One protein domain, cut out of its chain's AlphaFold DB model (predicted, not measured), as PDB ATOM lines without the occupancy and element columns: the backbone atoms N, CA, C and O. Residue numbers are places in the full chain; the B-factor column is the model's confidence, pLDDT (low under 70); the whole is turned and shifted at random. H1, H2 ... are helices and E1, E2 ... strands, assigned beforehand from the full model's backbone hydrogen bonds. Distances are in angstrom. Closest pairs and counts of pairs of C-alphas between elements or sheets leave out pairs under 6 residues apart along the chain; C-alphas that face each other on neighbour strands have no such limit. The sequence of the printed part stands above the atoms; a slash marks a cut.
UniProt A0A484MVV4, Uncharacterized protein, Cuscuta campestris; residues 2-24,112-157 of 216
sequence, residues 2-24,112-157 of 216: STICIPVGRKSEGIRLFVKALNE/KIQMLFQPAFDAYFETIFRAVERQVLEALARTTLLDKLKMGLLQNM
ATOM      1  N   SER A   2     -17.255 -22.210  23.172       44.25
ATOM      2  CA  SER A   2     -17.272 -23.211  22.092       44.25
ATOM      3  C   SER A   2     -17.704 -22.542  20.788       44.25
ATOM      4  O   SER A   2     -18.871 -22.191  20.642       44.25
ATOM      5  N   THR A   3     -16.758 -22.314  19.881       66.25
ATOM      6  CA  THR A   3     -16.959 -21.708  18.557       66.25
ATOM      7  C   THR A   3     -17.015 -22.785  17.501       66.25
ATOM      8  O   THR A   3     -16.040 -23.514  17.354       66.25
ATOM      9  N   ILE A   4     -18.112 -22.855  16.752       63.78
ATOM     10  CA  ILE A   4     -18.249 -23.849  15.697       63.78
ATOM     11  C   ILE A   4     -17.817 -23.297  14.362       63.78
ATOM     12  O   ILE A   4     -18.445 -22.389  13.827       63.78
ATOM     13  N   CYS A   5     -16.741 -23.864  13.834       73.94
ATOM     14  CA  CYS A   5     -16.386 -23.675  12.440       73.94
ATOM     15  C   CYS A   5     -17.344 -24.516  11.602       73.94
ATOM     16  O   CYS A   5     -17.679 -25.589  12.070       73.94
ATOM     17  N   ILE A   6     -17.770 -24.087  10.407       77.94
ATOM     18  CA  ILE A   6     -18.396 -24.991   9.434       77.94
ATOM     19  C   ILE A   6     -17.587 -24.989   8.152       77.94
ATOM     20  O   ILE A   6     -17.466 -23.929   7.546       77.94
ATOM     21  N   PRO A   7     -16.989 -26.112   7.723       74.31
ATOM     22  CA  PRO A   7     -16.216 -26.124   6.518       74.31
ATOM     23  C   PRO A   7     -17.230 -26.288   5.383       74.31
ATOM     24  O   PRO A   7     -18.226 -27.002   5.484       74.31
ATOM     25  N   VAL A   8     -17.000 -25.570   4.295       78.88
ATOM     26  CA  VAL A   8     -17.965 -25.502   3.192       78.88
ATOM     27  C   VAL A   8     -17.848 -26.735   2.292       78.88
ATOM     28  O   VAL A   8     -18.847 -27.374   1.969       78.88
ATOM     29  N   GLY A   9     -16.612 -27.109   1.959       71.69
ATOM     30  CA  GLY A   9     -16.310 -28.243   1.091       71.69
ATOM     31  C   GLY A   9     -16.605 -28.023  -0.368       71.69
ATOM     32  O   GLY A   9     -17.080 -26.962  -0.771       71.69
ATOM     33  N   ARG A  10     -16.295 -29.038  -1.182       68.75
ATOM     34  CA  ARG A  10     -16.701 -29.024  -2.588       68.75
ATOM     35  C   ARG A  10     -18.225 -29.063  -2.646       68.75
ATOM     36  O   ARG A  10     -18.845 -29.823  -1.912       68.75
ATOM     37  N   LYS A  11     -18.813 -28.230  -3.509       76.00
ATOM     38  CA  LYS A  11     -20.267 -28.172  -3.737       76.00
ATOM     39  C   LYS A  11     -21.103 -27.955  -2.459       76.00
ATOM     40  O   LYS A  11     -22.235 -28.424  -2.371       76.00
ATOM     41  N   SER A  12     -20.549 -27.265  -1.456       82.00
ATOM     42  CA  SER A  12     -21.270 -26.899  -0.225       82.00
ATOM     43  C   SER A  12     -21.785 -28.090   0.606       82.00
ATOM     44  O   SER A  12     -22.763 -27.963   1.347       82.00
ATOM     45  N   GLU A  13     -21.135 -29.256   0.507       77.56
ATOM     46  CA  GLU A  13     -21.521 -30.497   1.200       77.56
ATOM     47  C   GLU A  13     -21.626 -30.311   2.726       77.56
ATOM     48  O   GLU A  13     -22.579 -30.779   3.356       77.56
ATOM     49  N   GLY A  14     -20.697 -29.553   3.324       76.25
ATOM     50  CA  GLY A  14     -20.686 -29.301   4.767       76.25
ATOM     51  C   GLY A  14     -21.856 -28.434   5.237       76.25
ATOM     52  O   GLY A  14     -22.411 -28.661   6.312       76.25
ATOM     53  N   ILE A  15     -22.305 -27.498   4.396       84.00
ATOM     54  CA  ILE A  15     -23.500 -26.688   4.661       84.00
ATOM     55  C   ILE A  15     -24.760 -27.552   4.522       84.00
ATOM     56  O   ILE A  15     -25.658 -27.464   5.359       84.00
ATOM     57  N   ARG A  16     -24.817 -28.443   3.521       78.69
ATOM     58  CA  ARG A  16     -25.929 -29.398   3.351       78.69
ATOM     59  C   ARG A  16     -26.116 -30.288   4.570       78.69
ATOM     60  O   ARG A  16     -27.240 -30.436   5.049       78.69
ATOM     61  N   LEU A  17     -25.028 -30.869   5.064       81.75
ATOM     62  CA  LEU A  17     -25.040 -31.718   6.255       81.75
ATOM     63  C   LEU A  17     -25.501 -30.935   7.484       81.75
ATOM     64  O   LEU A  17     -26.430 -31.362   8.167       81.75
ATOM     65  N   PHE A  18     -24.950 -29.737   7.689       82.94
ATOM     66  CA  PHE A  18     -25.362 -28.835   8.760       82.94
ATOM     67  C   PHE A  18     -26.866 -28.540   8.744       82.94
ATOM     68  O   PHE A  18     -27.541 -28.731   9.754       82.94
ATOM     69  N   VAL A  19     -27.410 -28.106   7.603       83.00
ATOM     70  CA  VAL A  19     -28.833 -27.756   7.479       83.00
ATOM     71  C   VAL A  19     -29.718 -28.983   7.693       83.00
ATOM     72  O   VAL A  19     -30.716 -28.901   8.406       83.00
ATOM     73  N   LYS A  20     -29.342 -30.141   7.136       84.88
ATOM     74  CA  LYS A  20     -30.082 -31.395   7.324       84.88
ATOM     75  C   LYS A  20     -30.155 -31.792   8.799       84.88
ATOM     76  O   LYS A  20     -31.224 -32.143   9.291       84.88
ATOM     77  N   ALA A  21     -29.032 -31.703   9.501       77.50
ATOM     78  CA  ALA A  21     -28.938 -32.024  10.915       77.50
ATOM     79  C   ALA A  21     -29.756 -31.049  11.784       77.50
ATOM     80  O   ALA A  21     -30.435 -31.455  12.727       77.50
ATOM     81  N   LEU A  22     -29.745 -29.768  11.414       83.44
ATOM     82  CA  LEU A  22     -30.522 -28.710  12.056       83.44
ATOM     83  C   LEU A  22     -32.029 -28.929  11.861       83.44
ATOM     84  O   LEU A  22     -32.791 -28.818  12.816       83.44
ATOM     85  N   ASN A  23     -32.449 -29.323  10.659       73.81
ATOM     86  CA  ASN A  23     -33.841 -29.648  10.364       73.81
ATOM     87  C   ASN A  23     -34.326 -30.869  11.152       73.81
ATOM     88  O   ASN A  23     -35.397 -30.804  11.743       73.81
ATOM     89  N   GLU A  24     -33.541 -31.950  11.240       77.75
ATOM     90  CA  GLU A  24     -33.895 -33.106  12.082       77.75
ATOM     91  C   GLU A  24     -33.986 -32.745  13.572       77.75
ATOM     92  O   GLU A  24     -34.890 -33.208  14.263       77.75
ATOM     93  N   LYS A 112      -3.829 -37.812 -13.187       74.31
ATOM     94  CA  LYS A 112      -3.349 -38.946 -12.371       74.31
ATOM     95  C   LYS A 112      -3.028 -38.516 -10.943       74.31
ATOM     96  O   LYS A 112      -3.441 -39.195 -10.003       74.31
ATOM     97  N   ILE A 113      -2.350 -37.383 -10.765       76.56
ATOM     98  CA  ILE A 113      -2.051 -36.809  -9.447       76.56
ATOM     99  C   ILE A 113      -3.357 -36.484  -8.718       76.56
ATOM    100  O   ILE A 113      -3.539 -36.905  -7.575       76.56
ATOM    101  N   GLN A 114      -4.309 -35.821  -9.381       76.94
ATOM    102  CA  GLN A 114      -5.625 -35.575  -8.794       76.94
ATOM    103  C   GLN A 114      -6.302 -36.885  -8.386       76.94
ATOM    104  O   GLN A 114      -6.691 -36.999  -7.231       76.94
ATOM    105  N   MET A 115      -6.366 -37.908  -9.243       78.12
ATOM    106  CA  MET A 115      -6.947 -39.213  -8.885       78.12
ATOM    107  C   MET A 115      -6.283 -39.870  -7.666       78.12
ATOM    108  O   MET A 115      -6.976 -40.499  -6.868       78.12
ATOM    109  N   LEU A 116      -4.964 -39.738  -7.514       83.81
ATOM    110  CA  LEU A 116      -4.220 -40.337  -6.404       83.81
ATOM    111  C   LEU A 116      -4.494 -39.633  -5.069       83.81
ATOM    112  O   LEU A 116      -4.622 -40.298  -4.040       83.81
ATOM    113  N   PHE A 117      -4.607 -38.303  -5.076       82.81
ATOM    114  CA  PHE A 117      -4.791 -37.515  -3.852       82.81
ATOM    115  C   PHE A 117      -6.253 -37.196  -3.532       82.81
ATOM    116  O   PHE A 117      -6.569 -36.913  -2.376       82.81
ATOM    117  N   GLN A 118      -7.153 -37.271  -4.513       85.00
ATOM    118  CA  GLN A 118      -8.579 -36.977  -4.361       85.00
ATOM    119  C   GLN A 118      -9.212 -37.738  -3.181       85.00
ATOM    120  O   GLN A 118      -9.819 -37.077  -2.339       85.00
ATOM    121  N   PRO A 119      -9.003 -39.061  -3.004       89.25
ATOM    122  CA  PRO A 119      -9.579 -39.787  -1.872       89.25
ATOM    123  C   PRO A 119      -9.061 -39.299  -0.512       89.25
ATOM    124  O   PRO A 119      -9.811 -39.268   0.462       89.25
ATOM    125  N   ALA A 120      -7.785 -38.906  -0.433       82.38
ATOM    126  CA  ALA A 120      -7.185 -38.392   0.796       82.38
ATOM    127  C   ALA A 120      -7.718 -36.994   1.140       82.38
ATOM    128  O   ALA A 120      -8.027 -36.721   2.301       82.38
ATOM    129  N   PHE A 121      -7.883 -36.130   0.134       84.38
ATOM    130  CA  PHE A 121      -8.521 -34.827   0.303       84.38
ATOM    131  C   PHE A 121      -9.978 -34.962   0.731       84.38
ATOM    132  O   PHE A 121     -10.386 -34.309   1.690       84.38
ATOM    133  N   ASP A 122     -10.743 -35.827   0.069       84.81
ATOM    134  CA  ASP A 122     -12.151 -36.039   0.394       84.81
ATOM    135  C   ASP A 122     -12.304 -36.573   1.819       84.81
ATOM    136  O   ASP A 122     -13.085 -36.024   2.590       84.81
ATOM    137  N   ALA A 123     -11.494 -37.559   2.222       87.62
ATOM    138  CA  ALA A 123     -11.498 -38.080   3.587       87.62
ATOM    139  C   ALA A 123     -11.119 -37.017   4.635       87.62
ATOM    140  O   ALA A 123     -11.734 -36.950   5.706       87.62
ATOM    141  N   TYR A 124     -10.123 -36.176   4.336       87.38
ATOM    142  CA  TYR A 124      -9.727 -35.069   5.203       87.38
ATOM    143  C   TYR A 124     -10.885 -34.088   5.387       87.38
ATOM    144  O   TYR A 124     -11.319 -33.856   6.513       87.38
ATOM    145  N   PHE A 125     -11.439 -33.571   4.292       85.25
ATOM    146  CA  PHE A 125     -12.514 -32.590   4.347       85.25
ATOM    147  C   PHE A 125     -13.799 -33.158   4.957       85.25
ATOM    148  O   PHE A 125     -14.383 -32.494   5.809       85.25
ATOM    149  N   GLU A 126     -14.178 -34.399   4.639       87.38
ATOM    150  CA  GLU A 126     -15.284 -35.112   5.297       87.38
ATOM    151  C   GLU A 126     -15.114 -35.184   6.811       87.38
ATOM    152  O   GLU A 126     -16.063 -34.978   7.571       87.38
ATOM    153  N   THR A 127     -13.891 -35.442   7.276       90.62
ATOM    154  CA  THR A 127     -13.601 -35.478   8.711       90.62
ATOM    155  C   THR A 127     -13.834 -34.110   9.346       90.62
ATOM    156  O   THR A 127     -14.450 -34.027  10.412       90.62
ATOM    157  N   ILE A 128     -13.403 -33.030   8.686       84.56
ATOM    158  CA  ILE A 128     -13.645 -31.671   9.177       84.56
ATOM    159  C   ILE A 128     -15.147 -31.352   9.127       84.56
ATOM    160  O   ILE A 128     -15.669 -30.854  10.122       84.56
ATOM    161  N   PHE A 129     -15.870 -31.682   8.045       86.06
ATOM    162  CA  PHE A 129     -17.321 -31.434   7.943       86.06
ATOM    163  C   PHE A 129     -18.073 -32.125   9.070       86.06
ATOM    164  O   PHE A 129     -18.880 -31.491   9.743       86.06
ATOM    165  N   ARG A 130     -17.752 -33.391   9.349       85.88
ATOM    166  CA  ARG A 130     -18.374 -34.140  10.448       85.88
ATOM    167  C   ARG A 130     -18.043 -33.572  11.815       85.88
ATOM    168  O   ARG A 130     -18.915 -33.529  12.680       85.88
ATOM    169  N   ALA A 131     -16.787 -33.187  12.043       84.88
ATOM    170  CA  ALA A 131     -16.375 -32.603  13.318       84.88
ATOM    171  C   ALA A 131     -17.193 -31.346  13.612       84.88
ATOM    172  O   ALA A 131     -17.738 -31.175  14.698       84.88
ATOM    173  N   VAL A 132     -17.346 -30.526  12.589       80.19
ATOM    174  CA  VAL A 132     -18.148 -29.321  12.615       80.19
ATOM    175  C   VAL A 132     -19.624 -29.596  12.816       80.19
ATOM    176  O   VAL A 132     -20.253 -28.930  13.630       80.19
ATOM    177  N   GLU A 133     -20.195 -30.531  12.058       80.06
ATOM    178  CA  GLU A 133     -21.630 -30.796  12.077       80.06
ATOM    179  C   GLU A 133     -22.034 -31.200  13.493       80.06
ATOM    180  O   GLU A 133     -22.990 -30.678  14.065       80.06
ATOM    181  N   ARG A 134     -21.212 -32.051  14.113       83.50
ATOM    182  CA  ARG A 134     -21.345 -32.412  15.525       83.50
ATOM    183  C   ARG A 134     -21.252 -31.204  16.429       83.50
ATOM    184  O   ARG A 134     -22.050 -31.075  17.348       83.50
ATOM    185  N   GLN A 135     -20.288 -30.333  16.177       80.56
ATOM    186  CA  GLN A 135     -20.085 -29.157  16.993       80.56
ATOM    187  C   GLN A 135     -21.327 -28.253  16.947       80.56
ATOM    188  O   GLN A 135     -21.794 -27.798  17.990       80.56
ATOM    189  N   VAL A 136     -21.912 -28.054  15.763       80.31
ATOM    190  CA  VAL A 136     -23.178 -27.337  15.578       80.31
ATOM    191  C   VAL A 136     -24.268 -27.969  16.402       80.31
ATOM    192  O   VAL A 136     -24.925 -27.279  17.183       80.31
ATOM    193  N   LEU A 137     -24.483 -29.262  16.180       79.56
ATOM    194  CA  LEU A 137     -25.549 -30.001  16.828       79.56
ATOM    195  C   LEU A 137     -25.420 -29.897  18.344       79.56
ATOM    196  O   LEU A 137     -26.407 -29.661  19.034       79.56
ATOM    197  N   GLU A 138     -24.195 -29.984  18.855       82.19
ATOM    198  CA  GLU A 138     -23.906 -29.829  20.271       82.19
ATOM    199  C   GLU A 138     -24.265 -28.428  20.779       82.19
ATOM    200  O   GLU A 138     -24.886 -28.300  21.834       82.19
ATOM    201  N   ALA A 139     -23.929 -27.357  20.054       77.12
ATOM    202  CA  ALA A 139     -24.305 -26.016  20.498       77.12
ATOM    203  C   ALA A 139     -25.801 -25.736  20.373       77.12
ATOM    204  O   ALA A 139     -26.337 -25.039  21.231       77.12
ATOM    205  N   LEU A 140     -26.485 -26.292  19.373       74.62
ATOM    206  CA  LEU A 140     -27.944 -26.205  19.271       74.62
ATOM    207  C   LEU A 140     -28.644 -26.992  20.380       74.62
ATOM    208  O   LEU A 140     -29.664 -26.539  20.895       74.62
ATOM    209  N   ALA A 141     -28.071 -28.123  20.801       77.44
ATOM    210  CA  ALA A 141     -28.557 -28.898  21.938       77.44
ATOM    211  C   ALA A 141     -28.402 -28.151  23.277       77.44
ATOM    212  O   ALA A 141     -29.094 -28.465  24.248       77.44
ATOM    213  N   ARG A 142     -27.534 -27.128  23.354       82.62
ATOM    214  CA  ARG A 142     -27.450 -26.250  24.529       82.62
ATOM    215  C   ARG A 142     -28.662 -25.322  24.555       82.62
ATOM    216  O   ARG A 142     -28.730 -24.336  23.821       82.62
ATOM    217  N   THR A 143     -29.575 -25.580  25.487       76.12
ATOM    218  CA  THR A 143     -30.795 -24.782  25.716       76.12
ATOM    219  C   THR A 143     -30.517 -23.283  25.842       76.12
ATOM    220  O   THR A 143     -31.260 -22.468  25.309       76.12
ATOM    221  N   THR A 144     -29.378 -22.901  26.426       79.31
ATOM    222  CA  THR A 144     -28.962 -21.498  26.557       79.31
ATOM    223  C   THR A 144     -28.713 -20.791  25.224       79.31
ATOM    224  O   THR A 144     -28.901 -19.578  25.139       79.31
ATOM    225  N   LEU A 145     -28.235 -21.505  24.195       76.19
ATOM    226  CA  LEU A 145     -28.067 -20.923  22.861       76.19
ATOM    227  C   LEU A 145     -29.438 -20.740  22.218       76.19
ATOM    228  O   LEU A 145     -29.729 -19.660  21.717       76.19
ATOM    229  N   LEU A 146     -30.286 -21.768  22.294       73.19
ATOM    230  CA  LEU A 146     -31.652 -21.717  21.785       73.19
ATOM    231  C   LEU A 146     -32.441 -20.555  22.408       73.19
ATOM    232  O   LEU A 146     -33.119 -19.823  21.695       73.19
ATOM    233  N   ASP A 147     -32.318 -20.340  23.717       80.62
ATOM    234  CA  ASP A 147     -32.992 -19.245  24.415       80.62
ATOM    235  C   ASP A 147     -32.460 -17.874  23.978       80.62
ATOM    236  O   ASP A 147     -33.243 -16.954  23.735       80.62
ATOM    237  N   LYS A 148     -31.142 -17.736  23.780       82.06
ATOM    238  CA  LYS A 148     -30.547 -16.515  23.211       82.06
ATOM    239  C   LYS A 148     -31.028 -16.268  21.781       82.06
ATOM    240  O   LYS A 148     -31.429 -15.148  21.478       82.06
ATOM    241  N   LEU A 149     -31.077 -17.301  20.940       77.19
ATOM    242  CA  LEU A 149     -31.586 -17.217  19.567       77.19
ATOM    243  C   LEU A 149     -33.073 -16.841  19.533       77.19
ATOM    244  O   LEU A 149     -33.456 -15.965  18.762       77.19
ATOM    245  N   LYS A 150     -33.902 -17.408  20.420       77.25
ATOM    246  CA  LYS A 150     -35.320 -17.028  20.584       77.25
ATOM    247  C   LYS A 150     -35.493 -15.561  20.982       77.25
ATOM    248  O   LYS A 150     -36.469 -14.934  20.585       77.25
ATOM    249  N   MET A 151     -34.554 -15.006  21.747       80.75
ATOM    250  CA  MET A 151     -34.523 -13.580  22.100       80.75
ATOM    251  C   MET A 151     -33.914 -12.693  20.997       80.75
ATOM    252  O   MET A 151     -33.835 -11.471  21.157       80.75
ATOM    253  N   GLY A 152     -33.482 -13.293  19.883       78.88
ATOM    254  CA  GLY A 152     -32.786 -12.619  18.795       78.88
ATOM    255  C   GLY A 152     -31.382 -12.160  19.180       78.88
ATOM    256  O   GLY A 152     -30.890 -11.207  18.600       78.88
ATOM    257  N   LEU A 153     -30.736 -12.755  20.181       80.06
ATOM    258  CA  LEU A 153     -29.395 -12.372  20.625       80.06
ATOM    259  C   LEU A 153     -28.337 -13.215  19.907       80.06
ATOM    260  O   LEU A 153     -28.260 -14.429  20.093       80.06
ATOM    261  N   LEU A 154     -27.501 -12.550  19.117       79.62
ATOM    262  CA  LEU A 154     -26.406 -13.120  18.336       79.62
ATOM    263  C   LEU A 154     -25.085 -12.549  18.842       79.62
ATOM    264  O   LEU A 154     -25.035 -11.390  19.222       79.62
ATOM    265  N   GLN A 155     -24.000 -13.316  18.849       73.81
ATOM    266  CA  GLN A 155     -22.668 -12.770  19.131       73.81
ATOM    267  C   GLN A 155     -21.896 -12.604  17.828       73.81
ATOM    268  O   GLN A 155     -21.915 -13.495  16.983       73.81
ATOM    269  N   ASN A 156     -21.231 -11.463  17.657       73.00
ATOM    270  CA  ASN A 156     -20.329 -11.247  16.531       73.00
ATOM    271  C   ASN A 156     -18.928 -11.831  16.811       73.00
ATOM    272  O   ASN A 156     -18.632 -12.258  17.927       73.00
ATOM    273  N   MET A 157     -18.037 -11.785  15.814       63.34
ATOM    274  CA  MET A 157     -16.663 -12.311  15.917       63.34
ATOM    275  C   MET A 157     -15.805 -11.604  16.983       63.34
ATOM    276  O   MET A 157     -14.825 -12.164  17.453       63.34
TER     277      MET A 157
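What this domain is: This is residues 2 to 24 and 112 to 157 of the 216 residues of an uncharacterized protein of Cuscuta campestris (UniProt A0A484MVV4). Long, kinked H2 makes the long axis; H1 packs beside it, residues 112 to 121 stick out, and H3 makes a corner at the other end, before E1. The printed 69 residues, with named elements H1, H2, H3, E1 in that order, are mostly helix and loose, radius of gyration of the C-alphas 15.1 A, spanning 53 by 27 by 17 A.

Where its parts are: Find C-alpha 112 at (-3.349, -38.946, -12.371); H2 runs 43.7 A to residue 141, with a kink of 35 degrees near residue 119. H1 is residues 10 to 24, 23.0 A; H3, 143 to 150; E1, 153 to 155, ending at (-22.668, -12.770, 19.131).

How they stand to each other: H2, with residues 126 to 137 alone, touches H1 at a shallow tilt of 26 degrees, the same way; look at their closest C-alphas, Phe 129 and Gly 14, 5.1 A apart. H3 is close but not clearly touching H2, about perpendicular at 89 degrees; closest C-alphas, Leu 146 and Leu 140, 6.3 A. E1 pairs with no named strand. O i to N i+4 pairs are within hydrogen-bond range throughout H3, 9 of 11 in H1, 24 of 26 in H2.

The domain as a whole: Residues 25 to 111 are cut out, C-alphas 24 and 112 lying 39.6 A apart. pLDDT is under 70 at residues 2 to 4, 10 and 157.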